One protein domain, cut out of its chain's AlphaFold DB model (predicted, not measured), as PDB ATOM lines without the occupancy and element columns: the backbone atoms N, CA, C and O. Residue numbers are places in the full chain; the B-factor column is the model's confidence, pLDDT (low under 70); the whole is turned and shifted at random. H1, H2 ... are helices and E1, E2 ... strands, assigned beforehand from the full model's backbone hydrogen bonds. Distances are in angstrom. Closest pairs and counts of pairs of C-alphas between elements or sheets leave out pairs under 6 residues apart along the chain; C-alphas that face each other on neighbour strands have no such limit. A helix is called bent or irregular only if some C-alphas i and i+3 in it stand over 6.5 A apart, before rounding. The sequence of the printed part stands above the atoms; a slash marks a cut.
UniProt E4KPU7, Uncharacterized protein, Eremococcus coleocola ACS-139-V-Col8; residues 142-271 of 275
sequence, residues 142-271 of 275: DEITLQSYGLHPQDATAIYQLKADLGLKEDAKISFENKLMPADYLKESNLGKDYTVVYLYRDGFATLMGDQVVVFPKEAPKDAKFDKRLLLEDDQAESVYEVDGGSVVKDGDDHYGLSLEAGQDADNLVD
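AT A GLANCE: This is residues 142 to 271 of the 275 residues of an uncharacterized protein of Eremococcus coleocola ACS-139-V-Col8 (UniProt E4KPU7). Two small sheets follow each other along the longest axis: a four-stranded sheet, E1 E4 E3 E2, with the helical hairpin of H1 and H2 on one face, and a strongly twisted three-stranded sheet, E5 E6 E7, beyond its edge strand E2. H3 only grazes the larger sheet, and the long link from E4 to E5 joins the two halves. The printed part has 130 residues, in the order H1 H2 E1 H3 E2 E3 E4 E5 E6 E7, of mixed class, helices and strands; the first sheet is mixed, the second antiparallel. It is compact, with a radius of gyration of the C-alphas of 14.0 A and spans of 39 by 31 by 28 A.

IN THESE COORDINATES: H1, residues 142 to 148, begins at C-alpha 142 (25.683, -34.237, -4.382). H2, residues 153 to 165, is 18.1 A long and neither bent nor irregular, but only just: C-alphas 160 and 163 are 6.1 A apart. E1, residues 174 to 176, comes before H3, residues 182 to 188. E2, residues 196 to 201, begins at C-alpha 196 (26.865, -24.241, 13.064) and is 15.0 A long; E3, residues 204 to 209, is 16.1 A; E4, residues 212 to 216, is 13.2 A. E5, residues 238 to 243, is 14.1 A; E6, residues 246 to 251, is 15.0 A; E7, residues 255 to 260, is 16.3 A and ends at C-alpha 260 (25.249, -7.585, 12.725).

HOW THE PARTS SIT: E2, E3 and E4 form a meander, each strand the antiparallel neighbour of the one before, with N 198 and O 206 at 2.9 A and N 207 and O 214 at 2.8 A. E1 is parallel to E4, with N 215 and O 175 at 2.8 A. E1, H3 and E2 make a split strand-helix-strand unit, E4 and E3 standing between its strands, with a right-handed crossover. H2 is on this sheet at a height of 9.2 A, over E3 and along the strands, at 19 degrees to E3 on the local plane. H1 touches H2 at a shallow tilt of 25 degrees, opposite ways; the closest C-alphas, of Glu 143 and Ala 156, are 4.9 A apart. Every O i to N i+4 pair is within hydrogen-bond range in H1, 7 of 9 in H2 and 2 of 3 in H3. The closest C-alphas of E2 and E7, of Leu 200 and Tyr 256, are 5.4 A apart. E5, E6 and E7 form a second meander, with N 240 and O 248 at 2.9 A and N 251 and O 255 at 2.8 A.

THE WHOLE: The two C-alphas farthest apart, of Ile 144 and Gly 263, are 41.3 A apart. The printed part has no cut, and the link from E4 to E5, residues 217 to 237, is long. Within it, residues 226 to 227 pair parallel with residues 269 to 270. The mean pLDDT of the printed part is 91.9; residues 263 to 266 are under 70.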
ATOM      1  N   ASP A 142      26.203 -35.061  -5.480       95.19
ATOM      2  CA  ASP A 142      25.683 -34.237  -4.382       95.19
ATOM      3  C   ASP A 142      25.024 -32.956  -4.922       95.19
ATOM      4  O   ASP A 142      23.910 -32.631  -4.514       95.19
ATOM      5  N   GLU A 143      25.649 -32.272  -5.886       96.12
ATOM      6  CA  GLU A 143      25.075 -31.076  -6.521       96.12
ATOM      7  C   GLU A 143      23.754 -31.388  -7.229       96.12
ATOM      8  O   GLU A 143      22.750 -30.724  -6.972       96.12
ATOM      9  N   ILE A 144      23.727 -32.439  -8.055       95.06
ATOM     10  CA  ILE A 144      22.517 -32.877  -8.775       95.06
ATOM     11  C   ILE A 144      21.408 -33.242  -7.779       95.06
ATOM     12  O   ILE A 144      20.248 -32.873  -7.956       95.06
ATOM     13  N   THR A 145      21.759 -33.922  -6.684       93.75
ATOM     14  CA  THR A 145      20.798 -34.287  -5.634       93.75
ATOM     15  C   THR A 145      20.207 -33.047  -4.963       93.75
ATOM     16  O   THR A 145      18.998 -32.983  -4.749       93.75
ATOM     17  N   LEU A 146      21.018 -32.038  -4.646       94.31
ATOM     18  CA  LEU A 146      20.524 -30.786  -4.068       94.31
ATOM     19  C   LEU A 146      19.607 -30.031  -5.037       94.31
ATOM     20  O   LEU A 146      18.550 -29.558  -4.615       94.31
ATOM     21  N   GLN A 147      19.955 -29.978  -6.325       93.31
ATOM     22  CA  GLN A 147      19.088 -29.409  -7.364       93.31
ATOM     23  C   GLN A 147      17.745 -30.151  -7.444       93.31
ATOM     24  O   GLN A 147      16.692 -29.522  -7.541       93.31
ATOM     25  N   SER A 148      17.736 -31.478  -7.260       91.19
ATOM     26  CA  SER A 148      16.487 -32.259  -7.193       91.19
ATOM     27  C   SER A 148      15.576 -31.917  -6.014       91.19
ATOM     28  O   SER A 148      14.374 -32.170  -6.059       91.19
ATOM     29  N   TYR A 149      16.122 -31.281  -4.975       90.81
ATOM     30  CA  TYR A 149      15.351 -30.717  -3.869       90.81
ATOM     31  C   TYR A 149      14.977 -29.241  -4.073       90.81
ATOM     32  O   TYR A 149      14.433 -28.611  -3.162       90.81
ATOM     33  N   GLY A 150      15.233 -28.693  -5.262       89.00
ATOM     34  CA  GLY A 150      14.892 -27.329  -5.652       89.00
ATOM     35  C   GLY A 150      15.934 -26.281  -5.270       89.00
ATOM     36  O   GLY A 150      15.615 -25.091  -5.302       89.00
ATOM     37  N   LEU A 151      17.155 -26.680  -4.889       91.31
ATOM     38  CA  LEU A 151      18.240 -25.714  -4.718       91.31
ATOM     39  C   LEU A 151      18.677 -25.159  -6.071       91.31
ATOM     40  O   LEU A 151      18.780 -25.882  -7.058       91.31
ATOM     41  N   HIS A 152      18.986 -23.867  -6.088       91.44
ATOM     42  CA  HIS A 152      19.573 -23.232  -7.256       91.44
ATOM     43  C   HIS A 152      20.958 -23.847  -7.548       91.44
ATOM     44  O   HIS A 152      21.685 -24.141  -6.592       91.44
ATOM     45  N   PRO A 153      21.366 -24.027  -8.820       91.44
ATOM     46  CA  PRO A 153      22.648 -24.654  -9.153       91.44
ATOM     47  C   PRO A 153      23.852 -24.023  -8.444       91.44
ATOM     48  O   PRO A 153      24.699 -24.727  -7.905       91.44
ATOM     49  N   GLN A 154      23.881 -22.695  -8.348       91.56
ATOM     50  CA  GLN A 154      24.942 -21.936  -7.691       91.56
ATOM     51  C   GLN A 154      25.008 -22.242  -6.188       91.56
ATOM     52  O   GLN A 154      26.103 -22.381  -5.649       91.56
ATOM     53  N   ASP A 155      23.857 -22.400  -5.527       94.38
ATOM     54  CA  ASP A 155      23.795 -22.783  -4.113       94.38
ATOM     55  C   ASP A 155      24.229 -24.235  -3.913       94.38
ATOM     56  O   ASP A 155      24.968 -24.534  -2.979       94.38
ATOM     57  N   ALA A 156      23.807 -25.139  -4.801       95.19
ATOM     58  CA  ALA A 156      24.223 -26.536  -4.765       95.19
ATOM     59  C   ALA A 156      25.751 -26.665  -4.897       95.19
ATOM     60  O   ALA A 156      26.380 -27.335  -4.074       95.19
ATOM     61  N   THR A 157      26.353 -25.961  -5.861       95.00
ATOM     62  CA  THR A 157      27.810 -25.908  -6.043       95.00
ATOM     63  C   THR A 157      28.512 -25.286  -4.837       95.00
ATOM     64  O   THR A 157      29.486 -25.852  -4.339       95.00
ATOM     65  N   ALA A 158      28.018 -24.162  -4.308       95.94
ATOM     66  CA  ALA A 158      28.614 -23.521  -3.135       95.94
ATOM     67  C   ALA A 158      28.561 -24.426  -1.892       95.94
ATOM     68  O   ALA A 158      29.552 -24.554  -1.171       95.94
ATOM     69  N   ILE A 159      27.438 -25.115  -1.668       97.50
ATOM     70  CA  ILE A 159      27.276 -26.071  -0.566       97.50
ATOM     71  C   ILE A 159      28.200 -27.277  -0.740       97.50
ATOM     72  O   ILE A 159      28.782 -27.736   0.243       97.50
ATOM     73  N   TYR A 160      28.378 -27.783  -1.962       96.56
ATOM     74  CA  TYR A 160      29.352 -28.839  -2.229       96.56
ATOM     75  C   TYR A 160      30.781 -28.387  -1.900       96.56
ATOM     76  O   TYR A 160      31.524 -29.094  -1.208       96.56
ATOM     77  N   GLN A 161      31.135 -27.165  -2.301       96.00
ATOM     78  CA  GLN A 161      32.458 -26.581  -2.079       96.00
ATOM     79  C   GLN A 161      32.799 -26.393  -0.592       96.00
ATOM     80  O   GLN A 161      33.978 -26.437  -0.222       96.00
ATOM     81  N   LEU A 162      31.790 -26.315   0.289       96.75
ATOM     82  CA  LEU A 162      31.999 -26.283   1.739       96.75
ATOM     83  C   LEU A 162      32.853 -27.448   2.241       96.75
ATOM     84  O   LEU A 162      33.554 -27.265   3.233       96.75
ATOM     85  N   LYS A 163      32.835 -28.625   1.592       95.62
ATOM     86  CA  LYS A 163      33.706 -29.745   1.990       95.62
ATOM     87  C   LYS A 163      35.173 -29.328   1.984       95.62
ATOM     88  O   LYS A 163      35.870 -29.540   2.972       95.62
ATOM     89  N   ALA A 164      35.621 -28.693   0.904       94.75
ATOM     90  CA  ALA A 164      36.986 -28.198   0.789       94.75
ATOM     91  C   ALA A 164      37.225 -27.016   1.738       94.75
ATOM     92  O   ALA A 164      38.206 -27.015   2.482       94.75
ATOM     93  N   ASP A 165      36.300 -26.054   1.771       94.62
ATOM     94  CA  ASP A 165      36.455 -24.819   2.549       94.62
ATOM     95  C   ASP A 165      36.477 -25.057   4.065       94.62
ATOM     96  O   ASP A 165      37.036 -24.258   4.813       94.62
ATOM     97  N   LEU A 166      35.845 -26.135   4.534       94.94
ATOM     98  CA  LEU A 166      35.833 -26.572   5.933       94.94
ATOM     99  C   LEU A 166      36.873 -27.662   6.236       94.94
ATOM    100  O   LEU A 166      36.946 -28.125   7.374       94.94
ATOM    101  N   GLY A 167      37.659 -28.103   5.247       95.00
ATOM    102  CA  GLY A 167      38.628 -29.190   5.416       95.00
ATOM    103  C   GLY A 167      37.989 -30.535   5.779       95.00
ATOM    104  O   GLY A 167      38.591 -31.333   6.503       95.00
ATOM    105  N   LEU A 168      36.761 -30.783   5.318       95.12
ATOM    106  CA  LEU A 168      36.070 -32.057   5.499       95.12
ATOM    107  C   LEU A 168      36.707 -33.137   4.622       95.12
ATOM    108  O   LEU A 168      37.394 -32.866   3.637       95.12
ATOM    109  N   LYS A 169      36.470 -34.396   4.989       94.44
ATOM    110  CA  LYS A 169      36.881 -35.525   4.156       94.44
ATOM    111  C   LYS A 169      36.065 -35.556   2.867       94.44
ATOM    112  O   LYS A 169      34.922 -35.114   2.838       94.44
ATOM    113  N   GLU A 170      36.626 -36.167   1.835       89.75
ATOM    114  CA  GLU A 170      35.944 -36.368   0.553       89.75
ATOM    115  C   GLU A 170      34.639 -37.173   0.702       89.75
ATOM    116  O   GLU A 170      33.622 -36.841   0.095       89.75
ATOM    117  N   ASP A 171      34.632 -38.168   1.599       92.38
ATOM    118  CA  ASP A 171      33.465 -38.993   1.930       92.38
ATOM    119  C   ASP A 171      32.490 -38.335   2.927       92.38
ATOM    120  O   ASP A 171      31.500 -38.958   3.327       92.38
ATOM    121  N   ALA A 172      32.738 -37.080   3.325       95.38
ATOM    122  CA  ALA A 172      31.797 -36.307   4.124       95.38
ATOM    123  C   ALA A 172      30.466 -36.187   3.380       95.38
ATOM    124  O   ALA A 172      30.410 -35.830   2.200       95.38
ATOM    125  N   LYS A 173      29.379 -36.494   4.084       95.88
ATOM    126  CA  LYS A 173      28.042 -36.498   3.494       95.88
ATOM    127  C   LYS A 173      27.462 -35.095   3.448       95.88
ATOM    128  O   LYS A 173      27.584 -34.339   4.414       95.88
ATOM    129  N   ILE A 174      26.764 -34.818   2.355       97.25
ATOM    130  CA  ILE A 174      25.805 -33.725   2.253       97.25
ATOM    131  C   ILE A 174      24.419 -34.358   2.256       97.25
ATOM    132  O   ILE A 174      24.169 -35.336   1.556       97.25
ATOM    133  N   SER A 175      23.532 -33.850   3.100       95.38
ATOM    134  CA  SER A 175      22.170 -34.364   3.220       95.38
ATOM    135  C   SER A 175      21.163 -33.230   3.253       95.38
ATOM    136  O   SER A 175      21.494 -32.104   3.619       95.38
ATOM    137  N   PHE A 176      19.930 -33.540   2.873       95.56
ATOM    138  CA  PHE A 176      18.822 -32.599   2.850       95.56
ATOM    139  C   PHE A 176      17.749 -33.040   3.851       95.56
ATOM    140  O   PHE A 176      17.312 -34.191   3.833       95.56
ATOM    141  N   GLU A 177      17.323 -32.137   4.732       96.06
ATOM    142  CA  GLU A 177      16.347 -32.399   5.792       96.06
ATOM    143  C   GLU A 177      15.210 -31.373   5.731       96.06
ATOM    144  O   GLU A 177      15.383 -30.194   6.030       96.06
ATOM    145  N   ASN A 178      14.010 -31.825   5.364       94.38
ATOM    146  CA  ASN A 178      12.840 -30.956   5.189       94.38
ATOM    147  C   ASN A 178      11.767 -31.108   6.282       94.38
ATOM    148  O   ASN A 178      10.844 -30.287   6.375       94.38
ATOM    149  N   LYS A 179      11.874 -32.108   7.157       94.06
ATOM    150  CA  LYS A 179      10.903 -32.389   8.220       94.06
ATOM    151  C   LYS A 179      11.331 -31.732   9.521       94.06
ATOM    152  O   LYS A 179      10.564 -30.944  10.078       94.06
ATOM    153  N   LEU A 180      12.542 -32.020   9.976       95.88
ATOM    154  CA  LEU A 180      13.053 -31.602  11.278       95.88
ATOM    155  C   LEU A 180      13.754 -30.241  11.215       95.88
ATOM    156  O   LEU A 180      14.177 -29.779  10.159       95.88
ATOM    157  N   MET A 181      13.849 -29.588  12.372       95.25
ATOM    158  CA  MET A 181      14.767 -28.466  12.582       95.25
ATOM    159  C   MET A 181      16.118 -28.994  13.091       95.25
ATOM    160  O   MET A 181      16.144 -30.075  13.688       95.25
ATOM    161  N   PRO A 182      17.223 -28.240  12.943       96.31
ATOM    162  CA  PRO A 182      18.570 -28.701  13.296       96.31
ATOM    163  C   PRO A 182      18.699 -29.332  14.689       96.31
ATOM    164  O   PRO A 182      19.279 -30.404  14.843       96.31
ATOM    165  N   ALA A 183      18.108 -28.707  15.714       94.81
ATOM    166  CA  ALA A 183      18.184 -29.201  17.087       94.81
ATOM    167  C   ALA A 183      17.450 -30.538  17.300       94.81
ATOM    168  O   ALA A 183      17.865 -31.334  18.139       94.81
ATOM    169  N   ASP A 184      16.362 -30.788  16.570       95.31
ATOM    170  CA  ASP A 184      15.633 -32.059  16.641       95.31
ATOM    171  C   ASP A 184      16.314 -33.127  15.783       95.31
ATOM    172  O   ASP A 184      16.488 -34.254  16.241       95.31
ATOM    173  N   TYR A 185      16.822 -32.746  14.610       95.12
ATOM    174  CA  TYR A 185      17.641 -33.615  13.767       95.12
ATOM    175  C   TYR A 185      18.889 -34.132  14.506       95.12
ATOM    176  O   TYR A 185      19.219 -35.315  14.437       95.12
ATOM    177  N   LEU A 186      19.554 -33.290  15.303       94.19
ATOM    178  CA  LEU A 186      20.678 -33.710  16.150       94.19
ATOM    179  C   LEU A 186      20.293 -34.723  17.237       94.19
ATOM    180  O   LEU A 186      21.113 -35.562  17.592       94.19
ATOM    181  N   LYS A 187      19.068 -34.672  17.777       92.81
ATOM    182  CA  LYS A 187      18.612 -35.642  18.793       92.81
ATOM    183  C   LYS A 187      18.369 -37.023  18.194       92.81
ATOM    184  O   LYS A 187      18.495 -38.019  18.905       92.81
ATOM    185  N   GLU A 188      17.969 -37.065  16.927       91.50
ATOM    186  CA  GLU A 188      17.668 -38.301  16.202       91.50
ATOM    187  C   GLU A 188      18.888 -38.864  15.458       91.50
ATOM    188  O   GLU A 188      18.934 -40.058  15.158       91.50
ATOM    189  N   SER A 189      19.896 -38.031  15.201       88.19
ATOM    190  CA  SER A 189      21.137 -38.414  14.531       88.19
ATOM    191  C   SER A 189      22.276 -38.722  15.514       88.19
ATOM    192  O   SER A 189      22.195 -38.492  16.717       88.19
ATOM    193  N   ASN A 190      23.379 -39.256  14.985       86.69
ATOM    194  CA  ASN A 190      24.620 -39.489  15.733       86.69
ATOM    195  C   ASN A 190      25.712 -38.457  15.379       86.69
ATOM    196  O   ASN A 190      26.898 -38.743  15.537       86.69
ATOM    197  N   LEU A 191      25.329 -37.281  14.867       85.94
ATOM    198  CA  LEU A 191      26.239 -36.319  14.221       85.94
ATOM    199  C   LEU A 191      26.870 -35.294  15.169       85.94
ATOM    200  O   LEU A 191      27.572 -34.390  14.734       85.94
ATOM    201  N   GLY A 192      26.668 -35.434  16.477       83.38
ATOM    202  CA  GLY A 192      27.282 -34.567  17.477       83.38
ATOM    203  C   GLY A 192      26.264 -33.980  18.440       83.38
ATOM    204  O   GLY A 192      25.208 -34.559  18.676       83.38
ATOM    205  N   LYS A 193      26.633 -32.860  19.068       86.12
ATOM    206  CA  LYS A 193      25.810 -32.189  20.091       86.12
ATOM    207  C   LYS A 193      25.330 -30.803  19.681       86.12
ATOM    208  O   LYS A 193      24.297 -30.377  20.179       86.12
ATOM    209  N   ASP A 194      26.072 -30.156  18.789       93.25
ATOM    210  CA  ASP A 194      25.845 -28.792  18.325       93.25
ATOM    211  C   ASP A 194      25.918 -28.771  16.792       93.25
ATOM    212  O   ASP A 194      26.477 -29.682  16.174       93.25
ATOM    213  N   TYR A 195      25.380 -27.708  16.202       96.44
ATOM    214  CA  TYR A 195      25.506 -27.380  14.786       96.44
ATOM    215  C   TYR A 195      26.003 -25.941  14.632       96.44
ATOM    216  O   TYR A 195      25.913 -25.128  15.556       96.44
ATOM    217  N   THR A 196      26.539 -25.616  13.463       97.44
ATOM    218  CA  THR A 196      26.865 -24.241  13.064       97.44
ATOM    219  C   THR A 196      26.324 -24.012  11.666       97.44
ATOM    220  O   THR A 196      26.529 -24.851  10.797       97.44
ATOM    221  N   VAL A 197      25.605 -22.916  11.444       98.12
ATOM    222  CA  VAL A 197      25.159 -22.501  10.111       98.12
ATOM    223  C   VAL A 197      26.379 -22.025   9.330       98.12
ATOM    224  O   VAL A 197      27.114 -21.164   9.804       98.12
ATOM    225  N   VAL A 198      26.609 -22.609   8.158       98.12
ATOM    226  CA  VAL A 198      27.815 -22.397   7.336       98.12
ATOM    227  C   VAL A 198      27.507 -21.881   5.932       98.12
ATOM    228  O   VAL A 198      28.428 -21.490   5.228       98.12
ATOM    229  N   TYR A 199      26.234 -21.859   5.534       98.12
ATOM    230  CA  TYR A 199      25.774 -21.283   4.270       98.12
ATOM    231  C   TYR A 199      24.325 -20.816   4.404       98.12
ATOM    232  O   TYR A 199      23.539 -21.451   5.114       98.12
ATOM    233  N   LEU A 200      23.976 -19.724   3.731       97.75
ATOM    234  CA  LEU A 200      22.633 -19.148   3.676       97.75
ATOM    235  C   LEU A 200      22.234 -19.013   2.206       97.75
ATOM    236  O   LEU A 200      23.053 -18.616   1.386       97.75
ATOM    237  N   TYR A 201      20.983 -19.331   1.890       95.06
ATOM    238  CA  TYR A 201      20.415 -19.176   0.552       95.06
ATOM    239  C   TYR A 201      18.960 -18.711   0.646       95.06
ATOM    240  O   TYR A 201      18.390 -18.644   1.737       95.06
ATOM    241  N   ARG A 202      18.344 -18.390  -0.497       90.62
ATOM    242  CA  ARG A 202      17.021 -17.741  -0.565       90.62
ATOM    243  C   ARG A 202      15.959 -18.391   0.309       90.62
ATOM    244  O   ARG A 202      15.240 -17.702   1.024       90.62
ATOM    245  N   ASP A 203      15.880 -19.713   0.233       89.56
ATOM    246  CA  ASP A 203      14.812 -20.498   0.841       89.56
ATOM    247  C   ASP A 203      15.336 -21.396   1.977       89.56
ATOM    248  O   ASP A 203      14.659 -22.344   2.377       89.56
ATOM    249  N   GLY A 204      16.544 -21.142   2.501       96.31
ATOM    250  CA  GLY A 204      17.102 -21.989   3.549       96.31
ATOM    251  C   GLY A 204      18.541 -21.717   3.984       96.31
ATOM    252  O   GLY A 204      19.097 -20.635   3.811       96.31
ATOM    253  N   PHE A 205      19.142 -22.727   4.610       98.31
ATOM    254  CA  PHE A 205      20.518 -22.684   5.103       98.31
ATOM    255  C   PHE A 205      21.161 -24.073   5.117       98.31
ATOM    256  O   PHE A 205      20.475 -25.095   5.136       98.31
ATOM    257  N   ALA A 206      22.491 -24.117   5.152       98.44
ATOM    258  CA  ALA A 206      23.251 -25.334   5.412       98.44
ATOM    259  C   ALA A 206      23.986 -25.237   6.749       98.44
ATOM    260  O   ALA A 206      24.427 -24.167   7.177       98.44
ATOM    261  N   THR A 207      24.136 -26.376   7.411       98.44
ATOM    262  CA  THR A 207      24.819 -26.496   8.701       98.44
ATOM    263  C   THR A 207      25.971 -27.479   8.631       98.44
ATOM    264  O   THR A 207      25.889 -28.467   7.910       98.44
ATOM    265  N   LEU A 208      27.002 -27.244   9.436       97.69
ATOM    266  CA  LEU A 208      27.996 -28.241   9.805       97.69
ATOM    267  C   LEU A 208      27.552 -28.938  11.100       97.69
ATOM    268  O   LEU A 208      27.343 -28.280  12.125       97.69
ATOM    269  N   MET A 209      27.430 -30.264  11.050       95.44
ATOM    270  CA  MET A 209      27.079 -31.144  12.169       95.44
ATOM    271  C   MET A 209      28.084 -32.295  12.239       95.44
ATOM    272  O   MET A 209      28.040 -33.227  11.434       95.44
ATOM    273  N   GLY A 210      29.025 -32.216  13.183       93.31
ATOM    274  CA  GLY A 210      30.144 -33.157  13.237       93.31
ATOM    275  C   GLY A 210      31.075 -32.939  12.045       93.31
ATOM    276  O   GLY A 210      31.714 -31.896  11.962       93.31
ATOM    277  N   ASP A 211      31.141 -33.913  11.140       93.38
ATOM    278  CA  ASP A 211      31.897 -33.864   9.883       93.38
ATOM    279  C   ASP A 211      30.995 -33.870   8.636       93.38
ATOM    280  O   ASP A 211      31.465 -34.167   7.541       93.38
ATOM    281  N   GLN A 212      29.703 -33.559   8.792       95.94
ATOM    282  CA  GLN A 212      28.711 -33.598   7.714       95.94
ATOM    283  C   GLN A 212      28.024 -32.254   7.514       95.94
ATOM    284  O   GLN A 212      27.865 -31.474   8.456       95.94
ATOM    285  N   VAL A 213      27.573 -32.027   6.281       98.06
ATOM    286  CA  VAL A 213      26.756 -30.872   5.919       98.06
ATOM    287  C   VAL A 213      25.294 -31.300   5.817       98.06
ATOM    288  O   VAL A 213      24.961 -32.290   5.164       98.06
ATOM    289  N   VAL A 214      24.406 -30.552   6.469       98.19
ATOM    290  CA  VAL A 214      22.958 -30.797   6.430       98.19
ATOM    291  C   VAL A 214      22.248 -29.523   5.997       98.19
ATOM    292  O   VAL A 214      22.422 -28.473   6.623       98.19
ATOM    293  N   VAL A 215      21.475 -29.627   4.921       98.50
ATOM    294  CA  VAL A 215      20.755 -28.544   4.247       98.50
ATOM    295  C   VAL A 215      19.294 -28.540   4.691       98.50
ATOM    296  O   VAL A 215      18.647 -29.587   4.716       98.50
ATOM    297  N   PHE A 216      18.775 -27.360   5.024       98.00
ATOM    298  CA  PHE A 216      17.427 -27.150   5.544       98.00
ATOM    299  C   PHE A 216      16.689 -26.083   4.719       98.00
ATOM    300  O   PHE A 216      17.118 -24.929   4.718       98.00
ATOM    301  N   PRO A 217      15.547 -26.406   4.083       96.06
ATOM    302  CA  PRO A 217      14.775 -25.474   3.255       96.06
ATOM    303  C   PRO A 217      13.803 -24.622   4.097       96.06
ATOM    304  O   PRO A 217      12.581 -24.694   3.926       96.06
ATOM    305  N   LYS A 218      14.321 -23.926   5.117       95.06
ATOM    306  CA  LYS A 218      13.552 -23.122   6.090       95.06
ATOM    307  C   LYS A 218      14.406 -21.974   6.623       95.06
ATOM    308  O   LYS A 218      15.622 -22.055   6.555       95.06
ATOM    309  N   GLU A 219      13.801 -20.964   7.242       96.62
ATOM    310  CA  GLU A 219      14.561 -19.936   7.974       96.62
ATOM    311  C   GLU A 219      15.452 -20.555   9.066       96.62
ATOM    312  O   GLU A 219      15.043 -21.488   9.771       96.62
ATOM    313  N   ALA A 220      16.666 -20.019   9.220       96.75
ATOM    314  CA  ALA A 220      17.576 -20.431  10.279       96.75
ATOM    315  C   ALA A 220      16.981 -20.106  11.665       96.75
ATOM    316  O   ALA A 220      16.362 -19.052  11.838       96.75
ATOM    317  N   PRO A 221      17.164 -20.974  12.681       96.44
ATOM    318  CA  PRO A 221      16.728 -20.670  14.040       96.44
ATOM    319  C   PRO A 221      17.351 -19.367  14.548       96.44
ATOM    320  O   PRO A 221      18.536 -19.123  14.330       96.44
ATOM    321  N   LYS A 222      16.567 -18.548  15.258       94.50
ATOM    322  CA  LYS A 222      17.029 -17.242  15.757       94.50
ATOM    323  C   LYS A 222      18.263 -17.346  16.647       94.50
ATOM    324  O   LYS A 222      19.167 -16.534  16.529       94.50
ATOM    325  N   ASP A 223      18.306 -18.374  17.482       93.69
ATOM    326  CA  ASP A 223      19.378 -18.664  18.431       93.69
ATOM    327  C   ASP A 223      20.508 -19.523  17.829       93.69
ATOM    328  O   ASP A 223      21.354 -20.048  18.559       93.69
ATOM    329  N   ALA A 224      20.528 -19.713  16.503       95.31
ATOM    330  CA  ALA A 224      21.562 -20.495  15.843       95.31
ATOM    331  C   ALA A 224      22.947 -19.849  15.984       95.31
ATOM    332  O   ALA A 224      23.108 -18.630  16.044       95.31
ATOM    333  N   LYS A 225      23.970 -20.706  15.982       95.31
ATOM    334  CA  LYS A 225      25.361 -20.287  15.816       95.31
ATOM    335  C   LYS A 225      25.693 -20.216  14.334       95.31
ATOM    336  O   LYS A 225      25.369 -21.151  13.602       95.31
ATOM    337  N   PHE A 226      26.400 -19.178  13.919       96.06
ATOM    338  CA  PHE A 226      26.753 -18.936  12.529       96.06
ATOM    339  C   PHE A 226      28.260 -18.859  12.339       96.06
ATOM    340  O   PHE A 226      28.986 -18.345  13.185       96.06
ATOM    341  N   ASP A 227      28.743 -19.349  11.209       95.94
ATOM    342  CA  ASP A 227      30.121 -19.145  10.798       95.94
ATOM    343  C   ASP A 227      30.374 -17.666  10.478       95.94
ATOM    344  O   ASP A 227      29.599 -17.022   9.772       95.94
ATOM    345  N   LYS A 228      31.496 -17.122  10.958       93.50
ATOM    346  CA  LYS A 228      31.941 -15.755  10.648       93.50
ATOM    347  C   LYS A 228      32.104 -15.474   9.158       93.50
ATOM    348  O   LYS A 228      32.029 -14.312   8.774       93.50
ATOM    349  N   ARG A 229      32.326 -16.495   8.327       92.88
ATOM    350  CA  ARG A 229      32.404 -16.353   6.864       92.88
ATOM    351  C   ARG A 229      31.091 -15.885   6.232       92.88
ATOM    352  O   ARG A 229      31.125 -15.397   5.114       92.88
ATOM    353  N   LEU A 230      29.972 -15.994   6.949       94.69
ATOM    354  CA  LEU A 230      28.667 -15.515   6.493       94.69
ATOM    355  C   LEU A 230      28.469 -14.011   6.685       94.69
ATOM    356  O   LEU A 230      27.461 -13.487   6.229       94.69
ATOM    357  N   LEU A 231      29.371 -13.315   7.380       93.06
ATOM    358  CA  LEU A 231      29.246 -11.873   7.571       93.06
ATOM    359  C   LEU A 231      29.360 -11.127   6.240       93.06
ATOM    360  O   LEU A 231      30.329 -11.313   5.504       93.06
ATOM    361  N   LEU A 232      28.405 -10.235   5.988       90.50
ATOM    362  CA  LEU A 232      28.412  -9.339   4.839       90.50
ATOM    363  C   LEU A 232      28.752  -7.916   5.273       90.50
ATOM    364  O   LEU A 232      28.150  -7.357   6.189       90.50
ATOM    365  N   GLU A 233      29.725  -7.326   4.584       81.38
ATOM    366  CA  GLU A 233      30.109  -5.920   4.725       81.38
ATOM    367  C   GLU A 233      29.422  -5.065   3.645       81.38
ATOM    368  O   GLU A 233      30.079  -4.295   2.947       81.38
ATOM    369  N   ASP A 234      28.106  -5.218   3.480       79.19
ATOM    370  CA  ASP A 234      27.308  -4.389   2.571       79.19
ATOM    371  C   ASP A 234      26.217  -3.633   3.336       79.19
ATOM    372  O   ASP A 234      25.367  -4.221   4.008       79.19
ATOM    373  N   ASP A 235      26.254  -2.304   3.241       73.94
ATOM    374  CA  ASP A 235      25.289  -1.409   3.875       73.94
ATOM    375  C   ASP A 235      24.001  -1.233   3.055       73.94
ATOM    376  O   ASP A 235      23.040  -0.642   3.556       73.94
ATOM    377  N   GLN A 236      23.971  -1.745   1.819       82.56
ATOM    378  CA  GLN A 236      22.793  -1.772   0.949       82.56
ATOM    379  C   GLN A 236      22.029  -3.101   0.994       82.56
ATOM    380  O   GLN A 236      20.949  -3.179   0.402       82.56
ATOM    381  N   ALA A 237      22.545  -4.112   1.697       88.44
ATOM    382  CA  ALA A 237      21.903  -5.416   1.792       88.44
ATOM    383  C   ALA A 237      20.501  -5.317   2.424       88.44
ATOM    384  O   ALA A 237      20.275  -4.623   3.422       88.44
ATOM    385  N   GLU A 238      19.538  -6.029   1.841       91.69
ATOM    386  CA  GLU A 238      18.147  -6.028   2.290       91.69
ATOM    387  C   GLU A 238      17.949  -7.045   3.420       91.69
ATOM    388  O   GLU A 238      18.300  -8.214   3.277       91.69
ATOM    389  N   SER A 239      17.361  -6.623   4.545       92.38
ATOM    390  CA  SER A 239      17.014  -7.549   5.632       92.38
ATOM    391  C   SER A 239      15.907  -8.506   5.196       92.38
ATOM    392  O   SER A 239      14.841  -8.067   4.763       92.38
ATOM    393  N   VAL A 240      16.151  -9.809   5.347       94.38
ATOM    394  CA  VAL A 240      15.193 -10.874   5.025       94.38
ATOM    395  C   VAL A 240      14.445 -11.299   6.287       94.38
ATOM    396  O   VAL A 240      13.215 -11.261   6.321       94.38
ATOM    397  N   TYR A 241      15.179 -11.673   7.341       95.19
ATOM    398  CA  TYR A 241      14.616 -12.037   8.645       95.19
ATOM    399  C   TYR A 241      15.615 -11.835   9.791       95.19
ATOM    400  O   TYR A 241      16.829 -11.835   9.607       95.19
ATOM    401  N   GLU A 242      15.079 -11.680  11.000       94.25
ATOM    402  CA  GLU A 242      15.855 -11.398  12.213       94.25
ATOM    403  C   GLU A 242      16.361 -12.676  12.894       94.25
ATOM    404  O   GLU A 242      15.596 -13.630  13.090       94.25
ATOM    405  N   VAL A 243      17.608 -12.634  13.359       93.69
ATOM    406  CA  VAL A 243      18.257 -13.643  14.208       93.69
ATOM    407  C   VAL A 243      18.827 -12.967  15.459       93.69
ATOM    408  O   VAL A 243      18.805 -11.746  15.594       93.69
ATOM    409  N   ASP A 244      19.305 -13.730  16.434       91.62
ATOM    410  CA  ASP A 244      19.894 -13.130  17.628       91.62
ATOM    411  C   ASP A 244      21.179 -12.373  17.239       91.62
ATOM    412  O   ASP A 244      22.078 -12.933  16.619       91.62
ATOM    413  N   GLY A 245      21.263 -11.084  17.581       87.31
ATOM    414  CA  GLY A 245      22.435 -10.238  17.313       87.31
ATOM    415  C   GLY A 245      22.521  -9.609  15.917       87.31
ATOM    416  O   GLY A 245      23.491  -8.900  15.636       87.31
ATOM    417  N   GLY A 246      21.530  -9.819  15.049       91.19
ATOM    418  CA  GLY A 246      21.553  -9.293  13.686       91.19
ATOM    419  C   GLY A 246      20.406  -9.793  12.818       91.19
ATOM    420  O   GLY A 246      19.389 -10.278  13.305       91.19
ATOM    421  N   SER A 247      20.598  -9.731  11.509       93.44
ATOM    422  CA  SER A 247      19.642 -10.252  10.539       93.44
ATOM    423  C   SER A 247      20.337 -11.065   9.458       93.44
ATOM    424  O   SER A 247      21.506 -10.848   9.127       93.44
ATOM    425  N   VAL A 248      19.596 -12.019   8.902       95.19
ATOM    426  CA  VAL A 248      19.940 -12.589   7.605       95.19
ATOM    427  C   VAL A 248      19.548 -11.571   6.548       95.19
ATOM    428  O   VAL A 248      18.410 -11.096   6.517       95.19
ATOM    429  N   VAL A 249      20.510 -11.225   5.704       95.31
ATOM    430  CA  VAL A 249      20.372 -10.204   4.670       95.31
ATOM    431  C   VAL A 249      20.640 -10.794   3.294       95.31
ATOM    432  O   VAL A 249      21.313 -11.819   3.160       95.31
ATOM    433  N   LYS A 250      20.111 -10.121   2.279       94.19
ATOM    434  CA  LYS A 250      20.312 -10.415   0.868       94.19
ATOM    435  C   LYS A 250      21.137  -9.301   0.222       94.19
ATOM    436  O   LYS A 250      20.731  -8.140   0.261       94.19
ATOM    437  N   ASP A 251      22.261  -9.668  -0.381       89.50
ATOM    438  CA  ASP A 251      23.108  -8.813  -1.214       89.50
ATOM    439  C   ASP A 251      22.898  -9.188  -2.695       89.50
ATOM    440  O   ASP A 251      23.028 -10.346  -3.100       89.50
ATOM    441  N   GLY A 252      22.508  -8.215  -3.517       85.06
ATOM    442  CA  GLY A 252      22.196  -8.442  -4.928       85.06
ATOM    443  C   GLY A 252      21.027  -9.408  -5.159       85.06
ATOM    444  O   GLY A 252      20.037  -9.409  -4.426       85.06
ATOM    445  N   ASP A 253      21.113 -10.205  -6.228       77.75
ATOM    446  CA  ASP A 253      19.991 -11.032  -6.683       77.75
ATOM    447  C   ASP A 253      19.890 -12.389  -5.970       77.75
ATOM    448  O   ASP A 253      18.764 -12.826  -5.735       77.75
ATOM    449  N   ASP A 254      21.002 -13.005  -5.543       78.25
ATOM    450  CA  ASP A 254      21.009 -14.373  -4.981       78.25
ATOM    451  C   ASP A 254      22.109 -14.646  -3.929       78.25
ATOM    452  O   ASP A 254      22.375 -15.800  -3.605       78.25
ATOM    453  N   HIS A 255      22.748 -13.622  -3.351       87.69
ATOM    454  CA  HIS A 255      23.733 -13.818  -2.281       87.69
ATOM    455  C   HIS A 255      23.110 -13.508  -0.915       87.69
ATOM    456  O   HIS A 255      22.515 -12.450  -0.721       87.69
ATOM    457  N   TYR A 256      23.236 -14.434   0.039       94.56
ATOM    458  CA  TYR A 256      22.693 -14.290   1.390       94.56
ATOM    459  C   TYR A 256      23.794 -14.411   2.434       94.56
ATOM    460  O   TYR A 256      24.720 -15.209   2.305       94.56
ATOM    461  N   GLY A 257      23.655 -13.649   3.509       94.56
ATOM    462  CA  GLY A 257      24.605 -13.660   4.608       94.56
ATOM    463  C   GLY A 257      24.035 -13.008   5.856       94.56
ATOM    464  O   GLY A 257      22.822 -12.899   6.017       94.56
ATOM    465  N   LEU A 258      24.915 -12.595   6.757       94.00
ATOM    466  CA  LEU A 258      24.576 -12.020   8.052       94.00
ATOM    467  C   LEU A 258      25.048 -10.581   8.142       94.00
ATOM    468  O   LEU A 258      26.214 -10.283   7.890       94.00
ATOM    469  N   SER A 259      24.154  -9.720   8.609       92.56
ATOM    470  CA  SER A 259      24.484  -8.372   9.057       92.56
ATOM    471  C   SER A 259      24.307  -8.290  10.568       92.56
ATOM    472  O   SER A 259      23.300  -8.751  11.106       92.56
ATOM    473  N   LEU A 260      25.295  -7.736  11.269       88.75
ATOM    474  CA  LEU A 260      25.249  -7.585  12.725       88.75
ATOM    475  C   LEU A 260      24.632  -6.248  13.120       88.75
ATOM    476  O   LEU A 260      24.888  -5.213  12.499       88.75
ATOM    477  N   GLU A 261      23.907  -6.240  14.236       82.31
ATOM    478  CA  GLU A 261      23.490  -4.989  14.854       82.31
ATOM    479  C   GLU A 261      24.701  -4.189  15.364       82.31
ATOM    480  O   GLU A 261      25.635  -4.715  15.981       82.31
ATOM    481  N   ALA A 262      24.673  -2.871  15.151       74.44
ATOM    482  CA  ALA A 262      25.758  -1.985  15.553       74.44
ATOM    483  C   ALA A 262      26.026  -2.052  17.070       74.44
ATOM    484  O   ALA A 262      25.210  -1.623  17.886       74.44
ATOM    485  N   GLY A 263      27.222  -2.518  17.439       65.69
ATOM    486  CA  GLY A 263      27.684  -2.562  18.827       65.69
ATOM    487  C   GLY A 263      27.236  -3.786  19.630       65.69
ATOM    488  O   GLY A 263      27.443  -3.780  20.843       65.69
ATOM    489  N   GLN A 264      26.651  -4.810  18.997       64.62
ATOM    490  CA  GLN A 264      26.439  -6.113  19.633       64.62
ATOM    491  C   GLN A 264      27.684  -7.008  19.545       64.62
ATOM    492  O   GLN A 264      28.398  -7.010  18.541       64.62
ATOM    493  N   ASP A 265      27.939  -7.759  20.622       58.16
ATOM    494  CA  ASP A 265      28.971  -8.795  20.656       58.16
ATOM    495  C   ASP A 265      28.482 -10.048  19.915       58.16
ATOM    496  O   ASP A 265      27.344 -10.492  20.055       58.16
ATOM    497  N   ALA A 266      29.383 -10.621  19.123       65.25
ATOM    498  CA  ALA A 266      29.165 -11.750  18.230       65.25
ATOM    499  C   ALA A 266      29.093 -13.109  18.959       65.25
ATOM    500  O   ALA A 266      29.775 -14.063  18.573       65.25
ATOM    501  N   ASP A 267      28.312 -13.204  20.036       80.19
ATOM    502  CA  ASP A 267      28.214 -14.411  20.875       80.19
ATOM    503  C   ASP A 267      27.655 -15.624  20.107       80.19
ATOM    504  O   ASP A 267      27.920 -16.775  20.462       80.19
ATOM    505  N   ASN A 268      26.927 -15.369  19.019       86.44
ATOM    506  CA  ASN A 268      26.416 -16.370  18.092       86.44
ATOM    507  C   ASN A 268      27.369 -16.673  16.920       86.44
ATOM    508  O   ASN A 268      27.048 -17.538  16.108       86.44
ATOM    509  N   LEU A 269      28.535 -16.023  16.813       92.12
ATOM    510  CA  LEU A 269      29.483 -16.284  15.729       92.12
ATOM    511  C   LEU A 269      30.593 -17.259  16.120       92.12
ATOM    512  O   LEU A 269      31.285 -17.113  17.129       92.12
ATOM    513  N   VAL A 270      30.851 -18.201  15.224       93.00
ATOM    514  CA  VAL A 270      31.862 -19.244  15.350       93.00
ATOM    515  C   VAL A 270      32.932 -19.035  14.283       93.00
ATOM    516  O   VAL A 270      32.642 -18.800  13.115       93.00
ATOM    517  N   ASP A 271      34.196 -19.102  14.694       91.56
ATOM    518  CA  ASP A 271      35.346 -19.021  13.793       91.56
ATOM    519  C   ASP A 271      35.850 -20.438  13.496       91.56
ATOM    520  O   ASP A 271      36.627 -20.997  14.275       91.56
TER     521      ASP A 271